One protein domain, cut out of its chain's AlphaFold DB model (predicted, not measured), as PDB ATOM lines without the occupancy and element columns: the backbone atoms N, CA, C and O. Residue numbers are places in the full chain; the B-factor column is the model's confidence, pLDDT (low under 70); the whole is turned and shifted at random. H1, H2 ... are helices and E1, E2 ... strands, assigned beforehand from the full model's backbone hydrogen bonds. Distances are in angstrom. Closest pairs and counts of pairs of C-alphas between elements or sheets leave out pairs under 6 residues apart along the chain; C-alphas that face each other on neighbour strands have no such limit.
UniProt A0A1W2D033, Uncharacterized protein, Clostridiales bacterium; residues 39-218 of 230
ATOM      1  N   ASP A  39     144.517 114.488 168.603       66.75
ATOM      2  CA  ASP A  39     144.411 114.933 167.206       66.75
ATOM      3  C   ASP A  39     143.262 115.933 166.976       66.75
ATOM      4  O   ASP A  39     143.339 116.769 166.075       66.75
ATOM      5  N   SER A  40     142.213 115.870 167.805       68.94
ATOM      6  CA  SER A  40     141.090 116.808 167.785       68.94
ATOM      7  C   SER A  40     141.514 118.240 168.103       68.94
ATOM      8  O   SER A  40     141.142 119.144 167.371       68.94
ATOM      9  N   LEU A  41     142.360 118.458 169.116       64.88
ATOM     10  CA  LEU A  41     142.801 119.808 169.493       64.88
ATOM     11  C   LEU A  41     143.656 120.448 168.400       64.88
ATOM     12  O   LEU A  41     143.518 121.637 168.114       64.88
ATOM     13  N   ARG A  42     144.501 119.641 167.750       64.69
ATOM     14  CA  ARG A  42     145.258 120.063 166.568       64.69
ATOM     15  C   ARG A  42     144.319 120.484 165.440       64.69
ATOM     16  O   ARG A  42     144.511 121.540 164.845       64.69
ATOM     17  N   LYS A  43     143.334 119.641 165.125       71.12
ATOM     18  CA  LYS A  43     142.368 119.910 164.058       71.12
ATOM     19  C   LYS A  43     141.585 121.194 164.342       71.12
ATOM     20  O   LYS A  43     141.527 122.053 163.473       71.12
ATOM     21  N   ASP A  44     141.099 121.370 165.566       72.06
ATOM     22  CA  ASP A  44     140.345 122.557 165.981       72.06
ATOM     23  C   ASP A  44     141.187 123.843 165.886       72.06
ATOM     24  O   ASP A  44     140.695 124.891 165.458       72.06
ATOM     25  N   ALA A  45     142.475 123.774 166.246       68.06
ATOM     26  CA  ALA A  45     143.409 124.894 166.127       68.06
ATOM     27  C   ALA A  45     143.601 125.322 164.662       68.06
ATOM     28  O   ALA A  45     143.497 126.508 164.341       68.06
ATOM     29  N   LEU A  46     143.831 124.354 163.769       70.00
ATOM     30  CA  LEU A  46     143.989 124.602 162.335       70.00
ATOM     31  C   LEU A  46     142.689 125.101 161.695       70.00
ATOM     32  O   LEU A  46     142.721 126.061 160.931       70.00
ATOM     33  N   GLU A  47     141.544 124.516 162.046       75.38
ATOM     34  CA  GLU A  47     140.231 124.976 161.580       75.38
ATOM     35  C   GLU A  47     139.937 126.409 162.035       75.38
ATOM     36  O   GLU A  47     139.351 127.192 161.289       75.38
ATOM     37  N   THR A  48     140.349 126.780 163.249       74.00
ATOM     38  CA  THR A  48     140.217 128.160 163.734       74.00
ATOM     39  C   THR A  48     141.118 129.104 162.943       74.00
ATOM     40  O   THR A  48     140.652 130.148 162.494       74.00
ATOM     41  N   ALA A  49     142.376 128.729 162.696       73.38
ATOM     42  CA  ALA A  49     143.287 129.532 161.881       73.38
ATOM     43  C   ALA A  49     142.759 129.732 160.446       73.38
ATOM     44  O   ALA A  49     142.764 130.853 159.941       73.38
ATOM     45  N   GLN A  50     142.199 128.685 159.832       73.88
ATOM     46  CA  GLN A  50     141.565 128.743 158.507       73.88
ATOM     47  C   GLN A  50     140.305 129.619 158.457       73.88
ATOM     48  O   GLN A  50     139.923 130.065 157.381       73.88
ATOM     49  N   LYS A  51     139.645 129.868 159.595       80.12
ATOM     50  CA  LYS A  51     138.514 130.811 159.688       80.12
ATOM     51  C   LYS A  51     138.962 132.259 159.863       80.12
ATOM     52  O   LYS A  51     138.173 133.156 159.598       80.12
ATOM     53  N   LEU A  52     140.192 132.488 160.320       78.50
ATOM     54  CA  LEU A  52     140.752 133.829 160.507       78.50
ATOM     55  C   LEU A  52     141.496 134.307 159.264       78.50
ATOM     56  O   LEU A  52     141.484 135.498 158.955       78.50
ATOM     57  N   TYR A  53     142.122 133.381 158.543       74.00
ATOM     58  CA  TYR A  53     143.013 133.700 157.444       74.00
ATOM     59  C   TYR A  53     142.730 132.839 156.216       74.00
ATOM     60  O   TYR A  53     142.664 131.610 156.282       74.00
ATOM     61  N   ARG A  54     142.614 133.498 155.065       71.88
ATOM     62  CA  ARG A  54     142.569 132.857 153.758       71.88
ATOM     63  C   ARG A  54     143.983 132.424 153.402       71.88
ATOM     64  O   ARG A  54     144.765 133.202 152.861       71.88
ATOM     65  N   LEU A  55     144.295 131.162 153.689       61.19
ATOM     66  CA  LEU A  55     145.489 130.528 153.143       61.19
ATOM     67  C   LEU A  55     145.420 130.611 151.601       61.19
ATOM     68  O   LEU A  55     144.383 130.261 151.029       61.19
ATOM     69  N   PRO A  56     146.461 131.117 150.917       52.66
ATOM     70  CA  PRO A  56     146.525 131.140 149.459       52.66
ATOM     71  C   PRO A  56     146.259 129.752 148.870       52.66
ATOM     72  O   PRO A  56     146.758 128.763 149.393       52.66
ATOM     73  N   GLU A  57     145.513 129.673 147.761       43.78
ATOM     74  CA  GLU A  57     145.016 128.412 147.162       43.78
ATOM     75  C   GLU A  57     146.100 127.352 146.888       43.78
ATOM     76  O   GLU A  57     145.797 126.171 146.726       43.78
ATOM     77  N   ALA A  58     147.367 127.759 146.841       46.50
ATOM     78  CA  ALA A  58     148.504 126.901 146.563       46.50
ATOM     79  C   ALA A  58     149.269 126.407 147.805       46.50
ATOM     80  O   ALA A  58     150.405 125.945 147.672       46.50
ATOM     81  N   THR A  59     148.667 126.457 148.998       46.56
ATOM     82  CA  THR A  59     149.155 125.693 150.153       46.56
ATOM     83  C   THR A  59     149.206 124.211 149.804       46.56
ATOM     84  O   THR A  59     148.183 123.531 149.738       46.56
ATOM     85  N   ARG A  60     150.410 123.696 149.561       45.97
ATOM     86  CA  ARG A  60     150.670 122.261 149.647       45.97
ATOM     87  C   ARG A  60     151.079 121.984 151.083       45.97
ATOM     88  O   ARG A  60     152.062 122.566 151.541       45.97
ATOM     89  N   ASP A  61     150.320 121.123 151.755       44.34
ATOM     90  CA  ASP A  61     150.739 120.496 153.007       44.34
ATOM     91  C   ASP A  61     152.026 119.707 152.714       44.34
ATOM     92  O   ASP A  61     151.989 118.560 152.272       44.34
ATOM     93  N   GLU A  62     153.185 120.337 152.882       42.12
ATOM     94  CA  GLU A  62     154.386 119.582 153.214       42.12
ATOM     95  C   GLU A  62     154.204 119.208 154.679       42.12
ATOM     96  O   GLU A  62     154.062 120.108 155.499       42.12
ATOM     97  N   GLU A  63     154.079 117.907 154.966       41.47
ATOM     98  CA  GLU A  63     153.848 117.326 156.298       41.47
ATOM     99  C   GLU A  63     154.338 118.251 157.421       41.47
ATOM    100  O   GLU A  63     155.540 118.359 157.670       41.47
ATOM    101  N   GLY A  64     153.401 118.977 158.043       42.09
ATOM    102  CA  GLY A  64     153.734 120.040 158.981       42.09
ATOM    103  C   GLY A  64     154.621 119.507 160.103       42.09
ATOM    104  O   GLY A  64     154.202 118.630 160.862       42.09
ATOM    105  N   ASP A  65     155.840 120.040 160.217       42.03
ATOM    106  CA  ASP A  65     156.753 119.746 161.325       42.03
ATOM    107  C   ASP A  65     156.195 120.393 162.602       42.03
ATOM    108  O   ASP A  65     156.515 121.525 162.969       42.03
ATOM    109  N   MET A  66     155.259 119.690 163.242       43.22
ATOM    110  CA  MET A  66     154.576 120.158 164.440       43.22
ATOM    111  C   MET A  66     155.457 119.981 165.662       43.22
ATOM    112  O   MET A  66     155.607 118.887 166.209       43.22
ATOM    113  N   ARG A  67     155.999 121.100 166.137       45.50
ATOM    114  CA  ARG A  67     156.793 121.142 167.364       45.50
ATOM    115  C   ARG A  67     155.933 121.615 168.523       45.50
ATOM    116  O   ARG A  67     155.363 122.701 168.480       45.50
ATOM    117  N   TYR A  68     155.858 120.784 169.558       39.75
ATOM    118  CA  TYR A  68     155.208 121.124 170.815       39.75
ATOM    119  C   TYR A  68     156.218 121.746 171.770       39.75
ATOM    120  O   TYR A  68     157.241 121.137 172.093       39.75
ATOM    121  N   HIS A  69     155.888 122.930 172.271       45.81
ATOM    122  CA  HIS A  69     156.628 123.568 173.344       45.81
ATOM    123  C   HIS A  69     155.677 123.880 174.493       45.81
ATOM    124  O   HIS A  69     154.709 124.618 174.326       45.81
ATOM    125  N   PHE A  70     155.972 123.309 175.659       42.72
ATOM    126  CA  PHE A  70     155.336 123.693 176.908       42.72
ATOM    127  C   PHE A  70     156.158 124.817 177.532       42.72
ATOM    128  O   PHE A  70     157.317 124.607 177.894       42.72
ATOM    129  N   PHE A  71     155.560 125.996 177.668       45.69
ATOM    130  CA  PHE A  71     156.163 127.102 178.402       45.69
ATOM    131  C   PHE A  71     155.454 127.239 179.754       45.69
ATOM    132  O   PHE A  71     154.332 127.746 179.800       45.69
ATOM    133  N   PRO A  72     156.055 126.766 180.862       38.47
ATOM    134  CA  PRO A  72     155.569 127.107 182.188       38.47
ATOM    135  C   PRO A  72     155.913 128.573 182.471       38.47
ATOM    136  O   PRO A  72     157.081 128.917 182.648       38.47
ATOM    137  N   GLY A  73     154.894 129.427 182.526       38.88
ATOM    138  CA  GLY A  73     155.035 130.833 182.893       38.88
ATOM    139  C   GLY A  73     154.939 131.789 181.707       38.88
ATOM    140  O   GLY A  73     155.507 131.567 180.637       38.88
ATOM    141  N   ALA A  74     154.189 132.867 181.924       39.88
ATOM    142  CA  ALA A  74     153.907 133.906 180.948       39.88
ATOM    143  C   ALA A  74     155.195 134.481 180.338       39.88
ATOM    144  O   ALA A  74     156.006 135.100 181.032       39.88
ATOM    145  N   CYS A  75     155.355 134.374 179.016       45.03
ATOM    146  CA  CYS A  75     156.071 135.432 178.313       45.03
ATOM    147  C   CYS A  75     155.270 136.730 178.513       45.03
ATOM    148  O   CYS A  75     154.039 136.665 178.554       45.03
ATOM    149  N   GLY A  76     155.935 137.882 178.647       48.47
ATOM    150  CA  GLY A  76     155.352 139.163 179.100       48.47
ATOM    151  C   GLY A  76     154.188 139.758 178.285       48.47
ATOM    152  O   GLY A  76     153.828 140.907 178.507       48.47
ATOM    153  N   TYR A  77     153.607 138.994 177.363       55.19
ATOM    154  CA  TYR A  77     152.463 139.325 176.524       55.19
ATOM    155  C   TYR A  77     151.115 138.785 177.065       55.19
ATOM    156  O   TYR A  77     150.068 139.303 176.687       55.19
ATOM    157  N   TYR A  78     151.108 137.780 177.953       61.66
ATOM    158  CA  TYR A  78     149.873 137.116 178.420       61.66
ATOM    159  C   TYR A  78     149.340 137.658 179.756       61.66
ATOM    160  O   TYR A  78     150.109 138.110 180.606       61.66
ATOM    161  N   LYS A  79     148.012 137.603 179.948       61.03
ATOM    162  CA  LYS A  79     147.316 138.168 181.122       61.03
ATOM    163  C   LYS A  79     147.591 137.455 182.451       61.03
ATOM    164  O   LYS A  79     147.487 138.110 183.486       61.03
ATOM    165  N   SER A  80     147.930 136.163 182.459       57.72
ATOM    166  CA  SER A  80     148.151 135.404 183.699       57.72
ATOM    167  C   SER A  80     149.366 134.479 183.624       57.72
ATOM    168  O   SER A  80     149.741 133.973 182.571       57.72
ATOM    169  N   THR A  81     149.987 134.244 184.782       52.31
ATOM    170  CA  THR A  81     151.130 133.334 184.960       52.31
ATOM    171  C   THR A  81     150.727 131.909 185.344       52.31
ATOM    172  O   THR A  81     151.598 131.047 185.422       52.31
ATOM    173  N   GLU A  82     149.441 131.652 185.609       53.56
ATOM    174  CA  GLU A  82     148.918 130.329 186.005       53.56
ATOM    175  C   GLU A  82     148.455 129.474 184.808       53.56
ATOM    176  O   GLU A  82     148.023 128.330 184.967       53.56
ATOM    177  N   GLU A  83     148.551 130.023 183.599       62.09
ATOM    178  CA  GLU A  83     148.047 129.424 182.366       62.09
ATOM    179  C   GLU A  83     149.056 128.457 181.736       62.09
ATOM    180  O   GLU A  83     150.277 128.618 181.836       62.09
ATOM    181  N   ARG A  84     148.538 127.434 181.047       60.53
ATOM    182  CA  ARG A  84     149.344 126.520 180.231       60.53
ATOM    183  C   ARG A  84     149.301 126.967 178.777       60.53
ATOM    184  O   ARG A  84     148.217 127.083 178.209       60.53
ATOM    185  N   LEU A  85     150.472 127.163 178.176       60.62
ATOM    186  CA  LEU A  85     150.611 127.445 176.749       60.62
ATOM    187  C   LEU A  85     150.900 126.151 175.988       60.62
ATOM    188  O   LEU A  85     151.941 125.526 176.193       60.62
ATOM    189  N   ASN A  86     149.983 125.785 175.097       60.44
ATOM    190  CA  ASN A  86     150.191 124.762 174.083       60.44
ATOM    191  C   ASN A  86     150.538 125.465 172.767       60.44
ATOM    192  O   ASN A  86     149.755 126.271 172.268       60.44
ATOM    193  N   TYR A  87     151.708 125.179 172.205       59.91
ATOM    194  CA  TYR A  87     152.148 125.743 170.928       59.91
ATOM    195  C   TYR A  87     152.114 124.687 169.825       59.91
ATOM    196  O   TYR A  87     152.592 123.568 170.033       59.91
ATOM    197  N   TYR A  88     151.598 125.068 168.657       58.75
ATOM    198  CA  TYR A  88     151.554 124.249 167.452       58.75
ATOM    199  C   TYR A  88     152.156 125.036 166.287       58.75
ATOM    200  O   TYR A  88     151.606 126.048 165.871       58.75
ATOM    201  N   GLY A  89     153.279 124.578 165.741       55.78
ATOM    202  CA  GLY A  89     153.808 125.082 164.469       55.78
ATOM    203  C   GLY A  89     153.340 124.216 163.304       55.78
ATOM    204  O   GLY A  89     153.236 123.006 163.449       55.78
ATOM    205  N   CYS A  90     153.059 124.811 162.155       55.03
ATOM    206  CA  CYS A  90     152.804 124.121 160.900       55.03
ATOM    207  C   CYS A  90     153.578 124.843 159.793       55.03
ATOM    208  O   CYS A  90     153.391 126.038 159.559       55.03
ATOM    209  N   ALA A  91     154.470 124.131 159.113       56.44
ATOM    210  CA  ALA A  91     155.135 124.648 157.926       56.44
ATOM    211  C   ALA A  91     154.254 124.400 156.697       56.44
ATOM    212  O   ALA A  91     153.613 123.360 156.594       56.44
ATOM    213  N   PHE A  92     154.225 125.348 155.768       55.88
ATOM    214  CA  PHE A  92     153.513 125.197 154.504       55.88
ATOM    215  C   PHE A  92     154.204 125.997 153.409       55.88
ATOM    216  O   PHE A  92     154.879 126.991 153.671       55.88
ATOM    217  N   MET A  93     154.029 125.588 152.158       53.53
ATOM    218  CA  MET A  93     154.556 126.352 151.030       53.53
ATOM    219  C   MET A  93     153.531 127.397 150.594       53.53
ATOM    220  O   MET A  93     152.386 127.057 150.303       53.53
ATOM    221  N   LEU A  94     153.951 128.659 150.523       57.47
ATOM    222  CA  LEU A  94     153.182 129.730 149.904       57.47
ATOM    223  C   LEU A  94     153.650 129.950 148.474       57.47
ATOM    224  O   LEU A  94     154.813 130.289 148.247       57.47
ATOM    225  N   ASP A  95     152.733 129.828 147.515       52.94
ATOM    226  CA  ASP A  95     152.960 130.406 146.193       52.94
ATOM    227  C   ASP A  95     152.543 131.873 146.255       52.94
ATOM    228  O   ASP A  95     151.365 132.206 146.390       52.94
ATOM    229  N   TRP A  96     153.536 132.753 146.189       54.75
ATOM    230  CA  TRP A  96     153.332 134.191 146.189       54.75
ATOM    231  C   TRP A  96     153.631 134.753 144.795       54.75
ATOM    232  O   TRP A  96     154.648 134.424 144.173       54.75
ATOM    233  N   PHE A  97     152.767 135.651 144.312       44.69
ATOM    234  CA  PHE A  97     153.040 136.470 143.131       44.69
ATOM    235  C   PHE A  97     153.729 137.777 143.536       44.69
ATOM    236  O   PHE A  97     153.096 138.673 144.093       44.69
ATOM    237  N   ILE A  98     155.046 137.877 143.330       53.00
ATOM    238  CA  ILE A  98     155.745 139.152 143.507       53.00
ATOM    239  C   ILE A  98     155.516 139.939 142.215       53.00
ATOM    240  O   ILE A  98     155.916 139.448 141.149       53.00
ATOM    241  N   PRO A  99     154.886 141.128 142.261       42.31
ATOM    242  CA  PRO A  99     154.734 141.951 141.071       42.31
ATOM    243  C   PRO A  99     156.096 142.144 140.392       42.31
ATOM    244  O   PRO A  99     157.038 142.628 141.011       42.31
ATOM    245  N   ASN A 100     156.186 141.744 139.122       44.84
ATOM    246  CA  ASN A 100     157.368 141.833 138.248       44.84
ATOM    247  C   ASN A 100     158.534 140.844 138.484       44.84
ATOM    248  O   ASN A 100     159.510 140.925 137.743       44.84
ATOM    249  N   GLU A 101     158.464 139.891 139.421       50.22
ATOM    250  CA  GLU A 101     159.622 139.026 139.758       50.22
ATOM    251  C   GLU A 101     159.414 137.517 139.529       50.22
ATOM    252  O   GLU A 101     160.330 136.747 139.792       50.22
ATOM    253  N   THR A 102     158.291 137.091 138.931       45.47
ATOM    254  CA  THR A 102     157.831 135.690 138.738       45.47
ATOM    255  C   THR A 102     157.206 135.033 139.978       45.47
ATOM    256  O   THR A 102     157.402 135.468 141.111       45.47
ATOM    257  N   TRP A 103     156.383 134.001 139.748       48.97
ATOM    258  CA  TRP A 103     155.796 133.176 140.806       48.97
ATOM    259  C   TRP A 103     156.909 132.542 141.633       48.97
ATOM    260  O   TRP A 103     157.717 131.774 141.109       48.97
ATOM    261  N   SER A 104     156.944 132.853 142.925       55.78
ATOM    262  CA  SER A 104     157.935 132.302 143.833       55.78
ATOM    263  C   SER A 104     157.228 131.448 144.870       55.78
ATOM    264  O   SER A 104     156.447 131.951 145.675       55.78
ATOM    265  N   ARG A 105     157.504 130.142 144.836       58.88
ATOM    266  CA  ARG A 105     157.125 129.219 145.901       58.88
ATOM    267  C   ARG A 105     158.098 129.406 147.058       58.88
ATOM    268  O   ARG A 105     159.302 129.196 146.884       58.88
ATOM    269  N   ARG A 106     157.604 129.814 148.223       66.00
ATOM    270  CA  ARG A 106     158.424 130.073 149.410       66.00
ATOM    271  C   ARG A 106     157.963 129.206 150.576       66.00
ATOM    272  O   ARG A 106     156.757 129.065 150.770       66.00
ATOM    273  N   PRO A 107     158.899 128.617 151.340       65.00
ATOM    274  CA  PRO A 107     158.537 127.992 152.599       65.00
ATOM    275  C   PRO A 107     158.030 129.087 153.521       65.00
ATOM    276  O   PRO A 107     158.705 130.087 153.710       65.00
ATOM    277  N   SER A 108     156.847 128.912 154.069       69.31
ATOM    278  CA  SER A 108     156.246 129.798 155.051       69.31
ATOM    279  C   SER A 108     155.870 128.982 156.271       69.31
ATOM    280  O   SER A 108     155.839 127.750 156.251       69.31
ATOM    281  N   HIS A 109     155.658 129.671 157.381       72.94
ATOM    282  CA  HIS A 109     155.341 129.002 158.629       72.94
ATOM    283  C   HIS A 109     154.127 129.651 159.259       72.94
ATOM    284  O   HIS A 109     154.041 130.872 159.331       72.94
ATOM    285  N   MET A 110     153.191 128.827 159.712       76.19
ATOM    286  CA  MET A 110     152.040 129.258 160.481       76.19
ATOM    287  C   MET A 110     152.218 128.645 161.842       76.19
ATOM    288  O   MET A 110     152.416 127.441 161.952       76.19
ATOM    289  N   SER A 111     152.119 129.446 162.886       76.19
ATOM    290  CA  SER A 111     152.006 128.895 164.222       76.19
ATOM    291  C   SER A 111     150.671 129.258 164.827       76.19
ATOM    292  O   SER A 111     150.156 130.354 164.631       76.19
ATOM    293  N   VAL A 112     150.089 128.309 165.541       76.00
ATOM    294  CA  VAL A 112     148.898 128.503 166.344       76.00
ATOM    295  C   VAL A 112     149.287 128.226 167.785       76.00
ATOM    296  O   VAL A 112     149.737 127.135 168.131       76.00
ATOM    297  N   SER A 113     149.100 129.215 168.641       78.06
ATOM    298  CA  SER A 113     149.205 129.042 170.081       78.06
ATOM    299  C   SER A 113     147.812 128.905 170.669       78.06
ATOM    300  O   SER A 113     146.905 129.658 170.312       78.06
ATOM    301  N   GLN A 114     147.654 127.981 171.607       76.19
ATOM    302  CA  GLN A 114     146.470 127.862 172.442       76.19
ATOM    303  C   GLN A 114     146.846 128.052 173.908       76.19
ATOM    304  O   GLN A 114     147.823 127.473 174.386       76.19
ATOM    305  N   LEU A 115     146.051 128.829 174.630       75.81
ATOM    306  CA  LEU A 115     146.140 128.933 176.081       75.81
ATOM    307  C   LEU A 115     145.027 128.135 176.741       75.81
ATOM    308  O   LEU A 115     143.933 127.994 176.200       75.81
ATOM    309  N   GLN A 116     145.335 127.592 177.913       74.25
ATOM    310  CA  GLN A 116     144.403 126.791 178.687       74.25
ATOM    311  C   GLN A 116     144.507 127.128 180.172       74.25
ATOM    312  O   GLN A 116     145.581 127.027 180.777       74.25
ATOM    313  N   ILE A 117     143.357 127.438 180.768       74.00
ATOM    314  CA  ILE A 117     143.179 127.451 182.219       74.00
ATOM    315  C   ILE A 117     142.999 125.998 182.685       74.00
ATOM    316  O   ILE A 117     142.225 125.251 182.078       74.00
ATOM    317  N   PRO A 118     143.704 125.536 183.736       69.38
ATOM    318  CA  PRO A 118     143.539 124.175 184.237       69.38
ATOM    319  C   PRO A 118     142.072 123.836 184.550       69.38
ATOM    320  O   PRO A 118     141.447 124.474 185.389       69.38
ATOM    321  N   GLY A 119     141.540 122.798 183.896       71.44
ATOM    322  CA  GLY A 119     140.142 122.372 184.040       71.44
ATOM    323  C   GLY A 119     139.190 122.917 182.969       71.44
ATOM    324  O   GLY A 119     138.058 122.446 182.890       71.44
ATOM    325  N   GLU A 120     139.649 123.834 182.117       78.50
ATOM    326  CA  GLU A 120     138.895 124.370 180.978       78.50
ATOM    327  C   GLU A 120     139.412 123.815 179.643       78.50
ATOM    328  O   GLU A 120     140.462 123.168 179.576       78.50
ATOM    329  N   ASN A 121     138.670 124.062 178.562       77.38
ATOM    330  CA  ASN A 121     139.126 123.731 177.213       77.38
ATOM    331  C   ASN A 121     140.202 124.732 176.753       77.38
ATOM    332  O   ASN A 121     140.115 125.910 177.093       77.38
ATOM    333  N   PRO A 122     141.215 124.292 175.986       76.25
ATOM    334  CA  PRO A 122     142.181 125.205 175.387       76.25
ATOM    335  C   PRO A 122     141.508 126.083 174.326       76.25
ATOM    336  O   PRO A 122     140.640 125.626 173.582       76.25
ATOM    337  N   GLU A 123     141.961 127.325 174.209       79.31
ATOM    338  CA  GLU A 123     141.462 128.284 173.223       79.31
ATOM    339  C   GLU A 123     142.616 128.933 172.473       79.31
ATOM    340  O   GLU A 123     143.696 129.132 173.028       79.31
ATOM    341  N   VAL A 124     142.388 129.289 171.208       81.50
ATOM    342  CA  VAL A 124     143.399 129.963 170.390       81.50
ATOM    343  C   VAL A 124     143.743 131.313 171.008       81.50
ATOM    344  O   VAL A 124     142.891 132.182 171.174       81.50
ATOM    345  N   SER A 125     145.020 131.477 171.338       81.25
ATOM    346  CA  SER A 125     145.579 132.727 171.826       81.25
ATOM    347  C   SER A 125     146.277 133.486 170.705       81.25
ATOM    348  O   SER A 125     146.066 134.688 170.576       81.25
ATOM    349  N   ARG A 126     147.043 132.803 169.850       84.75
ATOM    350  CA  ARG A 126     147.809 133.434 168.769       84.75
ATOM    351  C   ARG A 126     147.694 132.649 167.479       84.75
ATOM    352  O   ARG A 126     147.772 131.426 167.515       84.75
ATOM    353  N   VAL A 127     147.623 133.354 166.359       84.56
ATOM    354  CA  VAL A 127     147.957 132.802 165.042       84.56
ATOM    355  C   VAL A 127     149.047 133.670 164.431       84.56
ATOM    356  O   VAL A 127     148.881 134.874 164.310       84.56
ATOM    357  N   GLU A 128     150.178 133.083 164.084       84.69
ATOM    358  CA  GLU A 128     151.320 133.737 163.445       84.69
ATOM    359  C   GLU A 128     151.467 133.196 162.035       84.69
ATOM    360  O   GLU A 128     151.351 131.994 161.826       84.69
ATOM    361  N   LEU A 129     151.771 134.075 161.094       80.69
ATOM    362  CA  LEU A 129     152.090 133.768 159.714       80.69
ATOM    363  C   LEU A 129     153.420 134.429 159.404       80.69
ATOM    364  O   LEU A 129     153.530 135.652 159.370       80.69
ATOM    365  N   PHE A 130     154.433 133.612 159.185       80.81
ATOM    366  CA  PHE A 130     155.772 134.052 158.867       80.81
ATOM    367  C   PHE A 130     156.034 133.886 157.372       80.81
ATOM    368  O   PHE A 130     155.900 132.789 156.816       80.81
ATOM    369  N   TYR A 131     156.437 134.986 156.737       77.38
ATOM    370  CA  TYR A 131     156.732 135.079 155.311       77.38
ATOM    371  C   TYR A 131     158.246 135.279 155.133       77.38
ATOM    372  O   TYR A 131     158.706 136.402 154.907       77.38
ATOM    373  N   PRO A 132     159.072 134.225 155.277       68.56
ATOM    374  CA  PRO A 132     160.511 134.394 155.184       68.56
ATOM    375  C   PRO A 132     160.922 134.823 153.778       68.56
ATOM    376  O   PRO A 132     160.591 134.181 152.776       68.56
ATOM    377  N   TYR A 133     161.760 135.851 153.722       66.44
ATOM    378  CA  TYR A 133     162.567 136.156 152.548       66.44
ATOM    379  C   TYR A 133     163.970 135.574 152.726       66.44
ATOM    380  O   TYR A 133     164.597 135.744 153.770       66.44
ATOM    381  N   TRP A 134     164.463 134.884 151.693       56.44
ATOM    382  CA  TRP A 134     165.849 134.410 151.628       56.44
ATOM    383  C   TRP A 134     166.772 135.475 151.015       56.44
ATOM    384  O   TRP A 134     166.318 136.361 150.292       56.44
ATOM    385  N   GLU A 135     168.067 135.326 151.305       54.34
ATOM    386  CA  GLU A 135     169.258 136.193 151.147       54.34
ATOM    387  C   GLU A 135     169.404 137.095 149.896       54.34
ATOM    388  O   GLU A 135     170.298 137.939 149.867       54.34
ATOM    389  N   SER A 136     168.562 136.973 148.866       61.12
ATOM    390  CA  SER A 136     168.639 137.798 147.649       61.12
ATOM    391  C   SER A 136     167.911 139.140 147.749       61.12
ATOM    392  O   SER A 136     167.996 139.945 146.826       61.12
ATOM    393  N   PHE A 137     167.148 139.364 148.816       70.75
ATOM    394  CA  PHE A 137     166.357 140.572 149.011       70.75
ATOM    395  C   PHE A 137     167.031 141.492 150.030       70.75
ATOM    396  O   PHE A 137     167.285 141.072 151.159       70.75
ATOM    397  N   ARG A 138     167.282 142.747 149.643       78.25
ATOM    398  CA  ARG A 138     167.684 143.825 150.551       78.25
ATOM    399  C   ARG A 138     166.675 144.950 150.446       78.25
ATOM    400  O   ARG A 138     166.511 145.542 149.384       78.25
ATOM    401  N   ASP A 139     166.026 145.278 151.557       81.62
ATOM    402  CA  ASP A 139     165.023 146.347 151.565       81.62
ATOM    403  C   ASP A 139     165.618 147.711 151.169       81.62
ATOM    404  O   ASP A 139     164.963 148.532 150.536       81.62
ATOM    405  N   THR A 140     166.909 147.917 151.443       82.88
ATOM    406  CA  THR A 140     167.662 149.124 151.072       82.88
ATOM    407  C   THR A 140     167.795 149.353 149.567       82.88
ATOM    408  O   THR A 140     168.155 150.455 149.167       82.88
ATOM    409  N   ASP A 141     167.533 148.341 148.737       84.94
ATOM    410  CA  ASP A 141     167.559 148.484 147.276       84.94
ATOM    411  C   ASP A 141     166.291 149.188 146.748       84.94
ATOM    412  O   ASP A 141     166.229 149.582 145.581       84.94
ATOM    413  N   PHE A 142     165.285 149.376 147.609       84.19
ATOM    414  CA  PHE A 142     164.035 150.071 147.316       84.19
ATOM    415  C   PHE A 142     164.055 151.484 147.918       84.19
ATOM    416  O   PHE A 142     164.639 151.690 148.988       84.19
ATOM    417  N   PRO A 143     163.419 152.474 147.263       87.75
ATOM    418  CA  PRO A 143     163.250 153.797 147.849       87.75
ATOM    419  C   PRO A 143     162.401 153.717 149.122       87.75
ATOM    420  O   PRO A 143     161.511 152.873 149.234       87.75
ATOM    421  N   GLU A 144     162.660 154.616 150.071       86.94
ATOM    422  CA  GLU A 144     161.851 154.713 151.283       86.94
ATOM    423  C   GLU A 144     160.388 155.009 150.928       86.94
ATOM    424  O   GLU A 144     160.087 155.942 150.178       86.94
ATOM    425  N   SER A 145     159.476 154.204 151.475       90.19
ATOM    426  CA  SER A 145     158.038 154.407 151.313       90.19
ATOM    427  C   SER A 145     157.486 155.307 152.416       90.19
ATOM    428  O   SER A 145     158.014 155.361 153.529       90.19
ATOM    429  N   THR A 146     156.394 156.017 152.126       92.19
ATOM    430  CA  THR A 146     155.729 156.851 153.135       92.19
ATOM    431  C   THR A 146     154.927 155.998 154.118       92.19
ATOM    432  O   THR A 146     154.630 154.826 153.862       92.19
ATOM    433  N   ASP A 147     154.561 156.579 155.262       91.50
ATOM    434  CA  ASP A 147     153.701 155.902 156.235       91.50
ATOM    435  C   ASP A 147     152.317 155.585 155.650       91.50
ATOM    436  O   ASP A 147     151.791 154.495 155.850       91.50
ATOM    437  N   GLU A 148     151.773 156.497 154.843       93.00
ATOM    438  CA  GLU A 148     150.481 156.340 154.177       93.00
ATOM    439  C   GLU A 148     150.500 155.183 153.176       93.00
ATOM    440  O   GLU A 148     149.544 154.409 153.118       93.00
ATOM    441  N   ALA A 149     151.590 155.035 152.414       92.38
ATOM    442  CA  ALA A 149     151.752 153.928 151.476       92.38
ATOM    443  C   ALA A 149     151.805 152.583 152.217       92.38
ATOM    444  O   ALA A 149     151.077 151.653 151.873       92.38
ATOM    445  N   ARG A 150     152.587 152.503 153.299       92.50
ATOM    446  CA  ARG A 150     152.670 151.301 154.140       92.50
ATOM    447  C   ARG A 150     151.339 150.959 154.816       92.50
ATOM    448  O   ARG A 150     150.934 149.799 154.823       92.50
ATOM    449  N   LYS A 151     150.616 151.960 155.323       92.81
ATOM    450  CA  LYS A 151     149.276 151.785 155.902       92.81
ATOM    451  C   LYS A 151     148.274 151.286 154.858       92.81
ATOM    452  O   LYS A 151     147.490 150.389 155.155       92.81
ATOM    453  N   ALA A 152     148.322 151.808 153.632       91.44
ATOM    454  CA  ALA A 152     147.477 151.331 152.535       91.44
ATOM    455  C   ALA A 152     147.750 149.856 152.202       91.44
ATOM    456  O   ALA A 152     146.804 149.090 152.021       91.44
ATOM    457  N   VAL A 153     149.021 149.448 152.206       91.12
ATOM    458  CA  VAL A 153     149.430 148.051 152.019       91.12
ATOM    459  C   VAL A 153     148.898 147.146 153.136       91.12
ATOM    460  O   VAL A 153     148.419 146.051 152.847       91.12
ATOM    461  N   ALA A 154     148.910 147.599 154.394       92.00
ATOM    462  CA  ALA A 154     148.321 146.846 155.503       92.00
ATOM    463  C   ALA A 154     146.801 146.660 155.339       92.00
ATOM    464  O   ALA A 154     146.293 145.549 155.489       92.00
ATOM    465  N   CYS A 155     146.084 147.719 154.943       91.06
ATOM    466  CA  CYS A 155     144.655 147.642 154.630       91.06
ATOM    467  C   CYS A 155     144.361 146.680 153.466       91.06
ATOM    468  O   CYS A 155     143.397 145.918 153.515       91.06
ATOM    469  N   GLU A 156     145.166 146.723 152.403       88.25
ATOM    470  CA  GLU A 156     145.013 145.838 151.245       88.25
ATOM    471  C   GLU A 156     145.274 144.374 151.615       88.25
ATOM    472  O   GLU A 156     144.481 143.498 151.263       88.25
ATOM    473  N   TRP A 157     146.343 144.107 152.369       89.56
ATOM    474  CA  TRP A 157     146.630 142.775 152.892       89.56
ATOM    475  C   TRP A 157     145.447 142.239 153.705       89.56
ATOM    476  O   TRP A 157     145.000 141.114 153.477       89.56
ATOM    477  N   ALA A 158     144.886 143.064 154.592       90.00
ATOM    478  CA  ALA A 158     143.766 142.668 155.433       90.00
ATOM    479  C   ALA A 158     142.560 142.208 154.604       90.00
ATOM    480  O   ALA A 158     142.055 141.108 154.801       90.00
ATOM    481  N   ARG A 159     142.156 143.003 153.606       84.88
ATOM    482  CA  ARG A 159     141.019 142.682 152.726       84.88
ATOM    483  C   ARG A 159     141.223 141.423 151.890       84.88
ATOM    484  O   ARG A 159     140.264 140.718 151.587       84.88
ATOM    485  N   ASN A 160     142.457 141.158 151.471       81.62
ATOM    486  CA  ASN A 160     142.749 140.037 150.582       81.62
ATOM    487  C   ASN A 160     142.882 138.707 151.330       81.62
ATOM    488  O   ASN A 160     142.536 137.657 150.777       81.62
ATOM    489  N   TYR A 161     143.381 138.750 152.569       82.00
ATOM    490  CA  TYR A 161     143.810 137.547 153.274       82.00
ATOM    491  C   TYR A 161     143.131 137.304 154.621       82.00
ATOM    492  O   TYR A 161     143.212 136.192 155.131       82.00
ATOM    493  N   VAL A 162     142.448 138.282 155.209       87.19
ATOM    494  CA  VAL A 162     141.765 138.107 156.496       87.19
ATOM    495  C   VAL A 162     140.297 137.786 156.249       87.19
ATOM    496  O   VAL A 162     139.646 138.398 155.410       87.19
ATOM    497  N   LEU A 163     139.784 136.779 156.954       88.75
ATOM    498  CA  LEU A 163     138.412 136.274 156.795       88.75
ATOM    499  C   LEU A 163     137.442 136.804 157.862       88.75
ATOM    500  O   LEU A 163     136.315 136.324 157.969       88.75
ATOM    501  N   LEU A 164     137.878 137.789 158.648       87.19
ATOM    502  CA  LEU A 164     137.017 138.501 159.586       87.19
ATOM    503  C   LEU A 164     135.964 139.340 158.837       87.19
ATOM    504  O   LEU A 164     136.170 139.671 157.666       87.19
ATOM    505  N   PRO A 165     134.844 139.689 159.495       88.19
ATOM    506  CA  PRO A 165     133.845 140.586 158.922       88.19
ATOM    507  C   PRO A 165     134.469 141.904 158.438       88.19
ATOM    508  O   PRO A 165     135.359 142.453 159.084       88.19
ATOM    509  N   GLU A 166     134.001 142.431 157.302       86.69
ATOM    510  CA  GLU A 166     134.571 143.649 156.697       86.69
ATOM    511  C   GLU A 166     134.481 144.845 157.657       86.69
ATOM    512  O   GLU A 166     135.380 145.683 157.687       86.69
ATOM    513  N   GLU A 167     133.437 144.914 158.484       87.88
ATOM    514  CA  GLU A 167     133.286 145.928 159.530       87.88
ATOM    515  C   GLU A 167     134.437 145.926 160.548       87.88
ATOM    516  O   GLU A 167     134.867 146.998 160.976       87.88
ATOM    517  N   ASP A 168     134.993 144.756 160.875       87.94
ATOM    518  CA  ASP A 168     136.139 144.632 161.777       87.94
ATOM    519  C   ASP A 168     137.445 145.051 161.082       87.94
ATOM    520  O   ASP A 168     138.384 145.510 161.733       87.94
ATOM    521  N   LEU A 169     137.503 144.948 159.748       87.62
ATOM    522  CA  LEU A 169     138.666 145.313 158.929       87.62
ATOM    523  C   LEU A 169     138.718 146.802 158.551       87.62
ATOM    524  O   LEU A 169     139.750 147.282 158.076       87.62
ATOM    525  N   GLN A 170     137.633 147.548 158.779       84.81
ATOM    526  CA  GLN A 170     137.533 148.991 158.510       84.81
ATOM    527  C   GLN A 170     138.139 149.876 159.609       84.81
ATOM    528  O   GLN A 170     138.152 151.102 159.470       84.81
ATOM    529  N   GLY A 171     138.628 149.280 160.698       84.69
ATOM    530  CA  GLY A 171     139.266 150.017 161.783       84.69
ATOM    531  C   GLY A 171     140.539 150.753 161.355       84.69
ATOM    532  O   GLY A 171     141.132 150.519 160.297       84.69
ATOM    533  N   GLU A 172     140.980 151.678 162.204       88.25
ATOM    534  CA  GLU A 172     142.206 152.418 161.948       88.25
ATOM    535  C   GLU A 172     143.443 151.547 162.203       88.25
ATOM    536  O   GLU A 172     143.699 151.120 163.328       88.25
ATOM    537  N   TRP A 173     144.254 151.361 161.160       92.00
ATOM    538  CA  TRP A 173     145.603 150.813 161.290       92.00
ATOM    539  C   TRP A 173     146.539 151.846 161.920       92.00
ATOM    540  O   TRP A 173     146.720 152.946 161.384       92.00
ATOM    541  N   THR A 174     147.149 151.491 163.045       90.44
ATOM    542  CA  THR A 174     148.109 152.334 163.762       90.44
ATOM    543  C   THR A 174     149.520 151.800 163.576       90.44
ATOM    544  O   THR A 174     149.746 150.592 163.558       90.44
ATOM    545  N   ARG A 175     150.492 152.696 163.405       87.81
ATOM    546  CA  ARG A 175     151.899 152.301 163.362       87.81
ATOM    547  C   ARG A 175     152.360 151.942 164.775       87.81
ATOM    548  O   ARG A 175     152.242 152.755 165.690       87.81
ATOM    549  N   GLY A 176     152.883 150.731 164.924       80.44
ATOM    550  CA  GLY A 176     153.436 150.196 166.159       80.44
ATOM    551  C   GLY A 176     154.962 150.249 166.186       80.44
ATOM    552  O   GLY A 176     155.595 151.204 165.728       80.44
ATOM    553  N   LEU A 177     155.556 149.200 166.749       73.19
ATOM    554  CA  LEU A 177     156.993 149.099 166.970       73.19
ATOM    555  C   LEU A 177     157.778 149.072 165.654       73.19
ATOM    556  O   LEU A 177     157.341 148.535 164.637       73.19
ATOM    557  N   THR A 178     158.989 149.623 165.702       76.06
ATOM    558  CA  THR A 178     160.027 149.326 164.712       76.06
ATOM    559  C   THR A 178     161.006 148.367 165.372       76.06
ATOM    560  O   THR A 178     161.476 148.641 166.475       76.06
ATOM    561  N   ASN A 179     161.271 147.230 164.740       71.75
ATOM    562  CA  ASN A 179     162.192 146.228 165.266       71.75
ATOM    563  C   ASN A 179     163.256 145.905 164.220       71.75
ATOM    564  O   ASN A 179     163.012 146.027 163.021       71.75
ATOM    565  N   GLU A 180     164.429 145.480 164.669       66.31
ATOM    566  CA  GLU A 180     165.415 144.871 163.787       66.31
ATOM    567  C   GLU A 180     165.165 143.366 163.748       66.31
ATOM    568  O   GLU A 180     165.069 142.689 164.772       66.31
ATOM    569  N   THR A 181     165.036 142.828 162.542       64.75
ATOM    570  CA  THR A 181     165.004 141.379 162.348       64.75
ATOM    571  C   THR A 181     166.362 140.764 162.682       64.75
ATOM    572  O   THR A 181     167.396 141.429 162.675       64.75
ATOM    573  N   TRP A 182     166.379 139.447 162.882       51.56
ATOM    574  CA  TRP A 182     167.588 138.618 162.959       51.56
ATOM    575  C   TRP A 182     168.584 138.834 161.802       51.56
ATOM    576  O   TRP A 182     169.770 138.573 161.973       51.56
ATOM    577  N   ASN A 183     168.120 139.368 160.665       59.09
ATOM    578  CA  ASN A 183     168.931 139.715 159.495       59.09
ATOM    579  C   ASN A 183     169.239 141.226 159.383       59.09
ATOM    580  O   ASN A 183     169.590 141.696 158.304       59.09
ATOM    581  N   HIS A 184     169.097 141.993 160.470       59.69
ATOM    582  CA  HIS A 184     169.364 143.440 160.558       59.69
ATOM    583  C   HIS A 184     168.516 144.336 159.643       59.69
ATOM    584  O   HIS A 184     168.837 145.508 159.445       59.69
ATOM    585  N   TYR A 185     167.412 143.829 159.093       68.69
ATOM    586  CA  TYR A 185     166.438 144.689 158.428       68.69
ATOM    587  C   TYR A 185     165.537 145.339 159.465       68.69
ATOM    588  O   TYR A 185     164.995 144.636 160.324       68.69
ATOM    589  N   GLN A 186     165.347 146.653 159.352       81.12
ATOM    590  CA  GLN A 186     164.278 147.339 160.065       81.12
ATOM    591  C   GLN A 186     162.939 146.855 159.510       81.12
ATOM    592  O   GLN A 186     162.758 146.793 158.298       81.12
ATOM    593  N   ILE A 187     162.019 146.493 160.393       86.44
ATOM    594  CA  ILE A 187     160.627 146.185 160.071       86.44
ATOM    595  C   ILE A 187     159.726 147.111 160.873       86.44
ATOM    596  O   ILE A 187     160.016 147.432 162.026       86.44
ATOM    597  N   VAL A 188     158.635 147.543 160.254       89.44
ATOM    598  CA  VAL A 188     157.647 148.437 160.855       89.44
ATOM    599  C   VAL A 188     156.352 147.668 161.051       89.44
ATOM    600  O   VAL A 188     155.841 147.052 160.117       89.44
ATOM    601  N   GLN A 189     155.824 147.708 162.266       91.31
ATOM    602  CA  GLN A 189     154.544 147.110 162.614       91.31
ATOM    603  C   GLN A 189     153.392 148.063 162.282       91.31
ATOM    604  O   GLN A 189     153.446 149.249 162.612       91.31
ATOM    605  N   TYR A 190     152.320 147.523 161.713       92.19
ATOM    606  CA  TYR A 190     151.004 148.148 161.662       92.19
ATOM    607  C   TYR A 190     150.012 147.261 162.399       92.19
ATOM    608  O   TYR A 190     149.971 146.054 162.166       92.19
ATOM    609  N   THR A 191     149.214 147.857 163.277       92.69
ATOM    610  CA  THR A 191     148.281 147.143 164.144       92.69
ATOM    611  C   THR A 191     146.852 147.601 163.890       92.69
ATOM    612  O   THR A 191     146.570 148.798 163.865       92.69
ATOM    613  N   LEU A 192     145.943 146.643 163.742       92.06
ATOM    614  CA  LEU A 192     144.500 146.839 163.713       92.06
ATOM    615  C   LEU A 192     143.880 146.188 164.950       92.06
ATOM    616  O   LEU A 192     144.082 145.003 165.216       92.06
ATOM    617  N   MET A 193     143.102 146.970 165.693       90.81
ATOM    618  CA  MET A 193     142.370 146.499 166.866       90.81
ATOM    619  C   MET A 193     140.908 146.253 166.503       90.81
ATOM    620  O   MET A 193     140.185 147.184 166.162       90.81
ATOM    621  N   THR A 194     140.470 145.008 166.644       89.44
ATOM    622  CA  THR A 194     139.066 144.583 166.534       89.44
ATOM    623  C   THR A 194     138.524 144.255 167.933       89.44
ATOM    624  O   THR A 194     139.300 144.249 168.900       89.44
ATOM    625  N   PRO A 195     137.218 143.986 168.116       88.62
ATOM    626  CA  PRO A 195     136.682 143.580 169.416       88.62
ATOM    627  C   PRO A 195     137.400 142.360 170.013       88.62
ATOM    628  O   PRO A 195     137.788 142.397 171.182       88.62
ATOM    629  N   ASP A 196     137.672 141.347 169.187       88.62
ATOM    630  CA  ASP A 196     138.191 140.049 169.637       88.62
ATOM    631  C   ASP A 196     139.684 139.843 169.353       88.62
ATOM    632  O   ASP A 196     140.345 139.057 170.034       88.62
ATOM    633  N   TRP A 197     140.239 140.569 168.381       89.44
ATOM    634  CA  TRP A 197     141.596 140.368 167.871       89.44
ATOM    635  C   TRP A 197     142.404 141.659 167.807       89.44
ATOM    636  O   TRP A 197     141.911 142.703 167.387       89.44
ATOM    637  N   GLU A 198     143.675 141.560 168.168       90.44
ATOM    638  CA  GLU A 198     144.726 142.480 167.752       90.44
ATOM    639  C   GLU A 198     145.461 141.847 166.570       90.44
ATOM    640  O   GLU A 198     145.999 140.746 166.679       90.44
ATOM    641  N   ILE A 199     145.467 142.531 165.431       91.75
ATOM    642  CA  ILE A 199     146.077 142.054 164.192       91.75
ATOM    643  C   ILE A 199     147.298 142.918 163.926       91.75
ATOM    644  O   ILE A 199     147.170 144.117 163.714       91.75
ATOM    645  N   SER A 200     148.480 142.319 163.942       91.75
ATOM    646  CA  SER A 200     149.752 142.985 163.674       91.75
ATOM    647  C   SER A 200     150.328 142.507 162.351       91.75
ATOM    648  O   SER A 200     150.518 141.309 162.168       91.75
ATOM    649  N   LEU A 201     150.660 143.430 161.457       91.50
ATOM    650  CA  LEU A 201     151.381 143.163 160.218       91.50
ATOM    651  C   LEU A 201     152.737 143.866 160.255       91.50
ATOM    652  O   LEU A 201     152.813 145.084 160.397       91.50
ATOM    653  N   TRP A 202     153.806 143.099 160.103       90.88
ATOM    654  CA  TRP A 202     155.170 143.598 160.011       90.88
ATOM    655  C   TRP A 202     155.567 143.743 158.549       90.88
ATOM    656  O   TRP A 202     155.501 142.786 157.776       90.88
ATOM    657  N   LEU A 203     155.996 144.945 158.182       88.50
ATOM    658  CA  LEU A 203     156.378 145.311 156.827       88.50
ATOM    659  C   LEU A 203     157.842 145.725 156.773       88.50
ATOM    660  O   LEU A 203     158.341 146.412 157.667       88.50
ATOM    661  N   TYR A 204     158.507 145.383 155.678       88.06
ATOM    662  CA  TYR A 204     159.757 146.037 155.319       88.06
ATOM    663  C   TYR A 204     159.480 147.492 154.885       88.06
ATOM    664  O   TYR A 204     158.590 147.715 154.057       88.06
ATOM    665  N   PRO A 205     160.174 148.496 155.448       88.31
ATOM    666  CA  PRO A 205     159.784 149.897 155.340       88.31
ATOM    667  C   PRO A 205     159.878 150.475 153.929       88.31
ATOM    668  O   PRO A 205     159.079 151.361 153.617       88.31
ATOM    669  N   ASN A 206     160.808 150.006 153.095       87.94
ATOM    670  CA  ASN A 206     161.030 150.563 151.760       87.94
ATOM    671  C   ASN A 206     160.227 149.810 150.699       87.94
ATOM    672  O   ASN A 206     159.435 150.404 149.973       87.94
ATOM    673  N   SER A 207     160.382 148.490 150.641       86.44
ATOM    674  CA  SER A 207     159.720 147.621 149.661       86.44
ATOM    675  C   SER A 207     158.248 147.339 149.966       86.44
ATOM    676  O   SER A 207     157.535 146.847 149.091       86.44
ATOM    677  N   MET A 208     157.805 147.592 151.203       88.44
ATOM    678  CA  MET A 208     156.461 147.277 151.706       88.44
ATOM    679  C   MET A 208     156.097 145.783 151.625       88.44
ATOM    680  O   MET A 208     154.924 145.414 151.643       88.44
ATOM    681  N   ARG A 209     157.099 144.900 151.548       85.00
ATOM    682  CA  ARG A 209     156.900 143.445 151.565       85.00
ATOM    683  C   ARG A 209     156.510 142.962 152.968       85.00
ATOM    684  O   ARG A 209     156.986 143.507 153.963       85.00
ATOM    685  N   TYR A 210     155.661 141.933 153.054       85.56
ATOM    686  CA  TYR A 210     155.168 141.406 154.339       85.56
ATOM    687  C   TYR A 210     156.214 140.492 154.965       85.56
ATOM    688  O   TYR A 210     156.611 139.524 154.336       85.56
ATOM    689  N   TYR A 211     156.639 140.769 156.189       84.62
ATOM    690  CA  TYR A 211     157.573 139.925 156.931       84.62
ATOM    691  C   TYR A 211     156.833 138.880 157.776       84.62
ATOM    692  O   TYR A 211     157.101 137.682 157.704       84.62
ATOM    693  N   GLU A 212     155.864 139.339 158.563       86.56
ATOM    694  CA  GLU A 212     155.127 138.516 159.518       86.56
ATOM    695  C   GLU A 212     153.742 139.124 159.741       86.56
ATOM    696  O   GLU A 212     153.601 140.345 159.777       86.56
ATOM    697  N   ALA A 213     152.723 138.290 159.912       88.81
ATOM    698  CA  ALA A 213     151.418 138.706 160.398       88.81
ATOM    699  C   ALA A 213     151.051 137.910 161.648       88.81
ATOM    700  O   ALA A 213     151.247 136.699 161.692       88.81
ATOM    701  N   VAL A 214     150.502 138.573 162.660       88.75
ATOM    702  CA  VAL A 214     150.150 137.947 163.933       88.75
ATOM    703  C   VAL A 214     148.771 138.394 164.384       88.75
ATOM    704  O   VAL A 214     148.489 139.584 164.462       88.75
ATOM    705  N   PHE A 215     147.933 137.428 164.727       90.31
ATOM    706  CA  PHE A 215     146.637 137.609 165.352       90.31
ATOM    707  C   PHE A 215     146.774 137.240 166.817       90.31
ATOM    708  O   PHE A 215     147.081 136.093 167.138       90.31
ATOM    709  N   TYR A 216     146.525 138.194 167.697       87.62
ATOM    710  CA  TYR A 216     146.471 137.990 169.133       87.62
ATOM    711  C   TYR A 216     145.024 138.078 169.597       87.62
ATOM    712  O   TYR A 216     144.345 139.081 169.386       87.62
ATOM    713  N   SER A 217     144.538 137.028 170.250       87.56
ATOM    714  CA  SER A 217     143.213 137.029 170.857       87.56
ATOM    715  C   SER A 217     143.190 137.995 172.041       87.56
ATOM    716  O   SER A 217     143.854 137.782 173.057       87.56
ATOM    717  N   ARG A 218     142.369 139.044 171.976       85.50
ATOM    718  CA  ARG A 218     142.258 140.049 173.047       85.50
ATOM    719  C   ARG A 218     141.712 139.482 174.355       85.50
ATOM    720  O   ARG A 218     141.840 140.116 175.406       85.50
TER     721      ARG A 218
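Overview. This is residues 39 to 218 of the 230 residues of an uncharacterized protein of Clostridiales bacterium (UniProt A0A1W2D033). The domain is one large, twisted sheet of eight strands, curled like part of a barrel, with two helices, H1 and H2, set separately over one face of it. Half of the sheet is E1 to E4, with the long hairpin of E2 and E3; the other half is E5 to E8, and the halves join side by side at E4 and E8. The printed part has 180 residues with three named helices and eight named strands, in the order H1 E1 E2 E3 E4 H2 H3 E5 E6 E7 E8; the sheet order is E1 E2 E3 E4 E8 E7 E6 E5, all antiparallel, and the class is mixed, helices and strands. The whole is compact, with a radius of gyration of the C-alphas of 16.8 A, and only just elongated, with spans of 53 by 35 by 33 A.

Arrangement. Begin at E4, residues 123 to 130, and E8, residues 210 to 217, antiparallel neighbours at 176 degrees; look for N 129 and O 213, 2.7 A apart. On the other side of E4 is E3, residues 102 to 116, with N 111 and O 128 at 2.9 A. Next comes E2, residues 84 to 98, which forms a hairpin with E3; N 90 and O 110 are 2.7 A apart, and E2 bends by 64 degrees at residue 95. The edge strand E1, residues 70 to 72, has C-alpha 71 facing C-alpha 85 of E2 at 5.8 A, but no backbone N and O within hydrogen-bond range across this pair. From E8 the other way, E7, residues 197 to 203, has N 200 and O 214 at 2.8 A. Then E6, residues 186 to 193, has N 190 and O 201 of E7 at 2.8 A, and the edge strand E5, residues 174 to 180, has N 176 and O 189 of E6 at 2.8 A. E1 to E4 form one meander, each strand the antiparallel neighbour of the one before, and E5 to E8 form another. H1, residues 39 to 52, and H2, residues 147 to 161, are on the same face, an arrangement of two layers with helices on one face of a sheet, and they are apart. H1 has a height over the sheet of 8.9 A; it lies over E3 and, only just, with 3 of its 14 C-alphas, over E4. On the local plane it stands at 60.1 degrees to E3, only just across the strands; its closest pair with E4 is the C-alphas of Ala 49 and Val 127, 6.5 A. H2, at a height over the sheet of 9.1 A, lies over E7 and E6, slantwise to the strands at 56 degrees to E7 on the local plane; the C-alphas of Ala 154 and Leu 201 are its closest pair with E7, 6.7 A. H3, residues 166 to 169, only grazes the sheet with residues 168 to 169; it touches residues 155 to 159 of H2, closest at the C-alphas of Ala 158 and Leu 169, 6.7 A. In H1 and H2 every O i to N i+4 pair is within hydrogen-bond range; H3 is too short for such a pair.

Along the chain. Find C-alpha 102 at (157.831, 135.690, 138.738); from there E3 runs 43.1 A to C-alpha 116. E2 measures 39.4 A, E6 23.0 A, E4 21.1 A and E8 20.9 A. H1 begins at C-alpha 39, at (144.411, 114.933, 167.206), and is 20.4 A long; H2 is 21.1 A. E8 ends at C-alpha 217, at (143.213, 137.029, 170.857).

Size, cuts and confidence. The two C-alphas farthest apart are those of Gly 119 and Pro 143, 53.2 A. The printed part has no cut. The long links are H1 to E1, E1 to E2 and E4 to H2. The mean pLDDT of the printed part is 72.4; look for values under 70 at residues 55 to 108, among others.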